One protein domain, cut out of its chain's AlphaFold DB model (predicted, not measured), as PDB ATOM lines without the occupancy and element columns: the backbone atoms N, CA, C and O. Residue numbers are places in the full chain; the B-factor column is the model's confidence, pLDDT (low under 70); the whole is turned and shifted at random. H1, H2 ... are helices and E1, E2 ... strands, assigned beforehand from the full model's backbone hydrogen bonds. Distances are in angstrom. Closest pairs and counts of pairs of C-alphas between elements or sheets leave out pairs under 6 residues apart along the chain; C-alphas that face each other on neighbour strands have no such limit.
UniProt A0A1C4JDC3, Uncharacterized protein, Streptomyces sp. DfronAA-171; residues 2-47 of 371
ATOM      1  N   LEU A   2     -61.244  63.923 -38.045       61.31
ATOM      2  CA  LEU A   2     -60.390  64.958 -38.633       61.31
ATOM      3  C   LEU A   2     -59.893  65.853 -37.491       61.31
ATOM      4  O   LEU A   2     -60.711  66.378 -36.736       61.31
ATOM      5  N   ALA A   3     -58.577  65.960 -37.302       65.38
ATOM      6  CA  ALA A   3     -58.020  66.904 -36.340       65.38
ATOM      7  C   ALA A   3     -58.391  68.327 -36.795       65.38
ATOM      8  O   ALA A   3     -58.251  68.607 -37.986       65.38
ATOM      9  N   PRO A   4     -58.891  69.205 -35.906       69.44
ATOM     10  CA  PRO A   4     -59.219  70.572 -36.288       69.44
ATOM     11  C   PRO A   4     -57.972  71.237 -36.871       69.44
ATOM     12  O   PRO A   4     -56.919  71.258 -36.230       69.44
ATOM     13  N   GLU A   5     -58.080  71.733 -38.102       77.81
ATOM     14  CA  GLU A   5     -57.002  72.446 -38.778       77.81
ATOM     15  C   GLU A   5     -56.704  73.729 -37.999       77.81
ATOM     16  O   GLU A   5     -57.497  74.669 -37.961       77.81
ATOM     17  N   VAL A   6     -55.568  73.745 -37.303       74.81
ATOM     18  CA  VAL A   6     -55.127  74.905 -36.529       74.81
ATOM     19  C   VAL A   6     -54.398  75.848 -37.472       74.81
ATOM     20  O   VAL A   6     -53.280  75.557 -37.901       74.81
ATOM     21  N   HIS A   7     -55.019  76.986 -37.779       69.88
ATOM     22  CA  HIS A   7     -54.412  78.037 -38.588       69.88
ATOM     23  C   HIS A   7     -54.116  79.282 -37.738       69.88
ATOM     24  O   HIS A   7     -55.028  79.843 -37.132       69.88
ATOM     25  N   PRO A   8     -52.851  79.750 -37.697       76.00
ATOM     26  CA  PRO A   8     -51.664  79.201 -38.365       76.00
ATOM     27  C   PRO A   8     -51.122  77.929 -37.690       76.00
ATOM     28  O   PRO A   8     -51.245  77.766 -36.476       76.00
ATOM     29  N   ALA A   9     -50.455  77.074 -38.475       77.00
ATOM     30  CA  ALA A   9     -49.790  75.884 -37.956       77.00
ATOM     31  C   ALA A   9     -48.824  76.276 -36.822       77.00
ATOM     32  O   ALA A   9     -48.004  77.193 -37.001       77.00
ATOM     33  N   PRO A  10     -48.910  75.623 -35.652       72.38
ATOM     34  CA  PRO A  10     -48.139  76.030 -34.497       72.38
ATOM     35  C   PRO A  10     -46.640  75.899 -34.775       72.38
ATOM     36  O   PRO A  10     -46.109  74.812 -34.991       72.38
ATOM     37  N   LYS A  11     -45.935  77.035 -34.782       80.06
ATOM     38  CA  LYS A  11     -44.474  77.061 -34.949       80.06
ATOM     39  C   LYS A  11     -43.815  76.370 -33.755       80.06
ATOM     40  O   LYS A  11     -44.100  76.747 -32.618       80.06
ATOM     41  N   SER A  12     -42.908  75.420 -33.987       73.31
ATOM     42  CA  SER A  12     -42.132  74.823 -32.896       73.31
ATOM     43  C   SER A  12     -41.374  75.925 -32.149       73.31
ATOM     44  O   SER A  12     -40.639  76.731 -32.725       73.31
ATOM     45  N   THR A  13     -41.616  76.047 -30.847       75.75
ATOM     46  CA  THR A  13     -40.968  77.073 -30.035       75.75
ATOM     47  C   THR A  13     -39.640  76.524 -29.534       75.75
ATOM     48  O   THR A  13     -39.607  75.669 -28.660       75.75
ATOM     49  N   LYS A  14     -38.524  77.053 -30.048       81.81
ATOM     50  CA  LYS A  14     -37.165  76.720 -29.570       81.81
ATOM     51  C   LYS A  14     -36.880  77.213 -28.138       81.81
ATOM     52  O   LYS A  14     -35.844  76.908 -27.564       81.81
ATOM     53  N   HIS A  15     -37.777  78.014 -27.573       76.38
ATOM     54  CA  HIS A  15     -37.630  78.577 -26.239       76.38
ATOM     55  C   HIS A  15     -38.336  77.685 -25.220       76.38
ATOM     56  O   HIS A  15     -39.559  77.530 -25.290       76.38
ATOM     57  N   HIS A  16     -37.577  77.158 -24.260       74.38
ATOM     58  CA  HIS A  16     -38.142  76.518 -23.075       74.38
ATOM     59  C   HIS A  16     -39.124  77.480 -22.382       74.38
ATOM     60  O   HIS A  16     -38.868  78.682 -22.290       74.38
ATOM     61  N   GLY A  17     -40.284  76.964 -21.967       82.12
ATOM     62  CA  GLY A  17     -41.307  77.734 -21.245       82.12
ATOM     63  C   GLY A  17     -42.261  78.529 -22.129       82.12
ATOM     64  O   GLY A  17     -43.053  79.320 -21.633       82.12
ATOM     65  N   ARG A  18     -42.235  78.347 -23.451       81.19
ATOM     66  CA  ARG A  18     -43.261  78.904 -24.342       81.19
ATOM     67  C   ARG A  18     -44.070  77.753 -24.916       81.19
ATOM     68  O   ARG A  18     -43.504  76.883 -25.560       81.19
ATOM     69  N   ALA A  19     -45.375  77.763 -24.692       85.06
ATOM     70  CA  ALA A  19     -46.298  76.800 -25.277       85.06
ATOM     71  C   ALA A  19     -47.302  77.527 -26.168       85.06
ATOM     72  O   ALA A  19     -47.558  78.720 -26.001       85.06
ATOM     73  N   GLN A  20     -47.865  76.824 -27.141       85.50
ATOM     74  CA  GLN A  20     -48.998  77.333 -27.903       85.50
ATOM     75  C   GLN A  20     -50.248  76.617 -27.423       85.50
ATOM     76  O   GLN A  20     -50.342  75.398 -27.522       85.50
ATOM     77  N   VAL A  21     -51.185  77.385 -26.878       86.56
ATOM     78  CA  VAL A  21     -52.500  76.882 -26.493       86.56
ATOM     79  C   VAL A  21     -53.426  77.134 -27.669       86.56
ATOM     80  O   VAL A  21     -53.557  78.268 -28.134       86.56
ATOM     81  N   VAL A  22     -54.028  76.063 -28.176       85.25
ATOM     82  CA  VAL A  22     -55.023  76.134 -29.243       85.25
ATOM     83  C   VAL A  22     -56.400  76.130 -28.599       85.25
ATOM     84  O   VAL A  22     -56.814  75.124 -28.029       85.25
ATOM     85  N   SER A  23     -57.116  77.247 -28.696       84.31
ATOM     86  CA  SER A  23     -58.507  77.357 -28.261       84.31
ATOM     87  C   SER A  23     -59.363  77.879 -29.415       84.31
ATOM     88  O   SER A  23     -59.043  78.888 -30.040       84.31
ATOM     89  N   GLY A  24     -60.427  77.144 -29.756       85.88
ATOM     90  CA  GLY A  24     -61.362  77.532 -30.821       85.88
ATOM     91  C   GLY A  24     -60.738  77.665 -32.219       85.88
ATOM     92  O   GLY A  24     -61.110  78.565 -32.959       85.88
ATOM     93  N   GLY A  25     -59.756  76.827 -32.571       84.38
ATOM     94  CA  GLY A  25     -59.088  76.873 -33.883       84.38
ATOM     95  C   GLY A  25     -58.004  77.951 -34.025       84.38
ATOM     96  O   GLY A  25     -57.275  77.946 -35.014       84.38
ATOM     97  N   SER A  26     -57.825  78.820 -33.025       74.81
ATOM     98  CA  SER A  26     -56.746  79.811 -32.984       74.81
ATOM     99  C   SER A  26     -55.625  79.353 -32.049       74.81
ATOM    100  O   SER A  26     -55.860  79.056 -30.877       74.81
ATOM    101  N   ALA A  27     -54.382  79.366 -32.533       83.38
ATOM    102  CA  ALA A  27     -53.201  79.150 -31.698       83.38
ATOM    103  C   ALA A  27     -52.754  80.467 -31.040       83.38
ATOM    104  O   ALA A  27     -52.446  81.439 -31.730       83.38
ATOM    105  N   ARG A  28     -52.682  80.507 -29.704       83.69
ATOM    106  CA  ARG A  28     -52.115  81.630 -28.940       83.69
ATOM    107  C   ARG A  28     -50.839  81.185 -28.237       83.69
ATOM    108  O   ARG A  28     -50.805  80.158 -27.564       83.69
ATOM    109  N   LYS A  29     -49.772  81.967 -28.387       85.06
ATOM    110  CA  LYS A  29     -48.497  81.717 -27.713       85.06
ATOM    111  C   LYS A  29     -48.597  82.195 -26.266       85.06
ATOM    112  O   LYS A  29     -48.703  83.393 -26.033       85.06
ATOM    113  N   THR A  30     -48.525  81.268 -25.319       88.50
ATOM    114  CA  THR A  30     -48.460  81.560 -23.887       88.50
ATOM    115  C   THR A  30     -47.070  81.238 -23.343       88.50
ATOM    116  O   THR A  30     -46.346  80.397 -23.884       88.50
ATOM    117  N   GLN A  31     -46.665  81.944 -22.295       87.88
ATOM    118  CA  GLN A  31     -45.458  81.625 -21.548       87.88
ATOM    119  C   GLN A  31     -45.878  80.816 -20.326       87.88
ATOM    120  O   GLN A  31     -46.591  81.319 -19.464       87.88
ATOM    121  N   ILE A  32     -45.465  79.555 -20.286       87.12
ATOM    122  CA  ILE A  32     -45.608  78.715 -19.105       87.12
ATOM    123  C   ILE A  32     -44.448  79.088 -18.187       87.12
ATOM    124  O   ILE A  32     -43.283  78.879 -18.536       87.12
ATOM    125  N   LEU A  33     -44.765  79.689 -17.042       85.75
ATOM    126  CA  LEU A  33     -43.795  79.837 -15.969       85.75
ATOM    127  C   LEU A  33     -43.579  78.459 -15.346       85.75
ATOM    128  O   LEU A  33     -44.536  77.806 -14.935       85.75
ATOM    129  N   PHE A  34     -42.330  78.006 -15.317       84.88
ATOM    130  CA  PHE A  34     -41.955  76.844 -14.524       84.88
ATOM    131  C   PHE A  34     -41.681  77.332 -13.109       84.88
ATOM    132  O   PHE A  34     -40.733  78.086 -12.900       84.88
ATOM    133  N   PHE A  35     -42.534  76.931 -12.177       88.31
ATOM    134  CA  PHE A  35     -42.331  77.152 -10.755       88.31
ATOM    135  C   PHE A  35     -41.720  75.898 -10.138       88.31
ATOM    136  O   PHE A  35     -42.030  74.778 -10.554       88.31
ATOM    137  N   THR A  36     -40.867  76.077  -9.134       92.88
ATOM    138  CA  THR A  36     -40.585  75.004  -8.175       92.88
ATOM    139  C   THR A  36     -41.850  74.690  -7.373       92.88
ATOM    140  O   THR A  36     -42.763  75.510  -7.301       92.88
ATOM    141  N   GLU A  37     -41.938  73.511  -6.756       88.12
ATOM    142  CA  GLU A  37     -43.134  73.126  -5.991       88.12
ATOM    143  C   GLU A  37     -43.452  74.122  -4.860       88.12
ATOM    144  O   GLU A  37     -44.610  74.486  -4.653       88.12
ATOM    145  N   ALA A  38     -42.418  74.629  -4.181       91.25
ATOM    146  CA  ALA A  38     -42.559  75.641  -3.137       91.25
ATOM    147  C   ALA A  38     -43.137  76.956  -3.687       91.25
ATOM    148  O   ALA A  38     -44.074  77.503  -3.109       91.25
ATOM    149  N   GLU A  39     -42.635  77.423  -4.833       89.81
ATOM    150  CA  GLU A  39     -43.154  78.620  -5.501       89.81
ATOM    151  C   GLU A  39     -44.580  78.398  -6.014       89.81
ATOM    152  O   GLU A  39     -45.432  79.260  -5.841       89.81
ATOM    153  N   ALA A  40     -44.881  77.238  -6.603       89.31
ATOM    154  CA  ALA A  40     -46.226  76.911  -7.068       89.31
ATOM    155  C   ALA A  40     -47.228  76.907  -5.904       89.31
ATOM    156  O   ALA A  40     -48.333  77.437  -6.036       89.31
ATOM    157  N   ARG A  41     -46.821  76.362  -4.749       91.69
ATOM    158  CA  ARG A  41     -47.617  76.351  -3.520       91.69
ATOM    159  C   ARG A  41     -47.830  77.762  -2.983       91.69
ATOM    160  O   ARG A  41     -48.962  78.096  -2.657       91.69
ATOM    161  N   GLU A  42     -46.790  78.594  -2.943       92.19
ATOM    162  CA  GLU A  42     -46.906  80.004  -2.552       92.19
ATOM    163  C   GLU A  42     -47.827  80.777  -3.502       92.19
ATOM    164  O   GLU A  42     -48.683  81.530  -3.051       92.19
ATOM    165  N   TRP A  43     -47.731  80.558  -4.814       86.25
ATOM    166  CA  TRP A  43     -48.615  81.190  -5.794       86.25
ATOM    167  C   TRP A  43     -50.072  80.739  -5.650       86.25
ATOM    168  O   TRP A  43     -50.981  81.566  -5.749       86.25
ATOM    169  N   ALA A  44     -50.303  79.452  -5.384       88.62
ATOM    170  CA  ALA A  44     -51.639  78.906  -5.165       88.62
ATOM    171  C   ALA A  44     -52.275  79.425  -3.865       88.62
ATOM    172  O   ALA A  44     -53.458  79.763  -3.862       88.62
ATOM    173  N   THR A  45     -51.507  79.529  -2.773       91.56
ATOM    174  CA  THR A  45     -52.009  79.986  -1.463       91.56
ATOM    175  C   THR A  45     -52.092  81.501  -1.347       91.56
ATOM    176  O   THR A  45     -53.003  82.010  -0.699       91.56
ATOM    177  N   THR A  46     -51.189  82.235  -2.002       88.06
ATOM    178  CA  THR A  46     -51.216  83.705  -2.014       88.06
ATOM    179  C   THR A  46     -52.461  84.214  -2.721       88.06
ATOM    180  O   THR A  46     -52.902  85.323  -2.423       88.06
ATOM    181  N   GLY A  47     -53.043  83.408  -3.625       57.31
ATOM    182  CA  GLY A  47     -54.416  83.565  -4.093       57.31
ATOM    183  C   GLY A  47     -54.744  84.975  -4.558       57.31
ATOM    184  O   GLY A  47     -55.897  85.379  -4.468       57.31
TER     185      GLY A  47
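What this domain is: This is residues 2 to 47 of the 371 residues of an uncharacterized protein of Streptomyces sp. DfronAA-171 (UniProt A0A1C4JDC3). A slender two-stranded hairpin, E1 and E2, lies toward one end of an elongated shape, and a short helix, H1, sits at the other end on an arm formed by residues 32 to 36. Before the hairpin, residues 2 to 17, with no named element, run along one side of it and then fold back into E1. The printed part has 46 residues with two named strands and one named helix, in the order E1, E2, H1; the sheet, in the order E1 - E2, is antiparallel. The class is mixed, helices and strands, with under half of the residues in named elements. The whole is only just extended, close to loose, with a radius of gyration of the C-alphas of 14.5 A and spans of 40 by 23 by 15 A.

How they stand to each other: After the unnamed residues 2 to 17, E1, residues 18 to 23, and E2, residues 26 to 31, form a hairpin with a tight link of 2 residues. They are antiparallel neighbours, at 148 degrees between their directions. The C-alphas of Val 22 and Ala 27 face each other at 4.3 A. N 19 and O 30 are within hydrogen-bond range at 2.9 A, as are N 30 and O 19 at 2.8 A. A tight link of 5 residues joins E2 to H1, residues 37 to 46. E1 and H1 are apart, with no C-alpha of the one within 8 A of the other. Residues 36 to 42, of which 37 to 42 belong to H1, stand free. Every O i to N i+4 pair in H1 is within hydrogen-bond range.

Where its parts are: E1 runs 15.8 A from C-alpha 18 at (-43.261, 78.904, -24.342) to C-alpha 23. E2 runs 16.2 A from C-alpha 26 to C-alpha 31 at (-45.458, 81.625, -21.548). H1 is 13.9 A long and ends with C-alpha 46 at (-51.216, 83.705, -2.014).

The domain as a whole: The C-alphas of Leu 2 and Thr 46, the two farthest apart, are 42.1 A from each other. The printed part has no cut. Mean pLDDT of the printed part is 81.8, and it is under 70 at residues 2 to 4, 7 and 47.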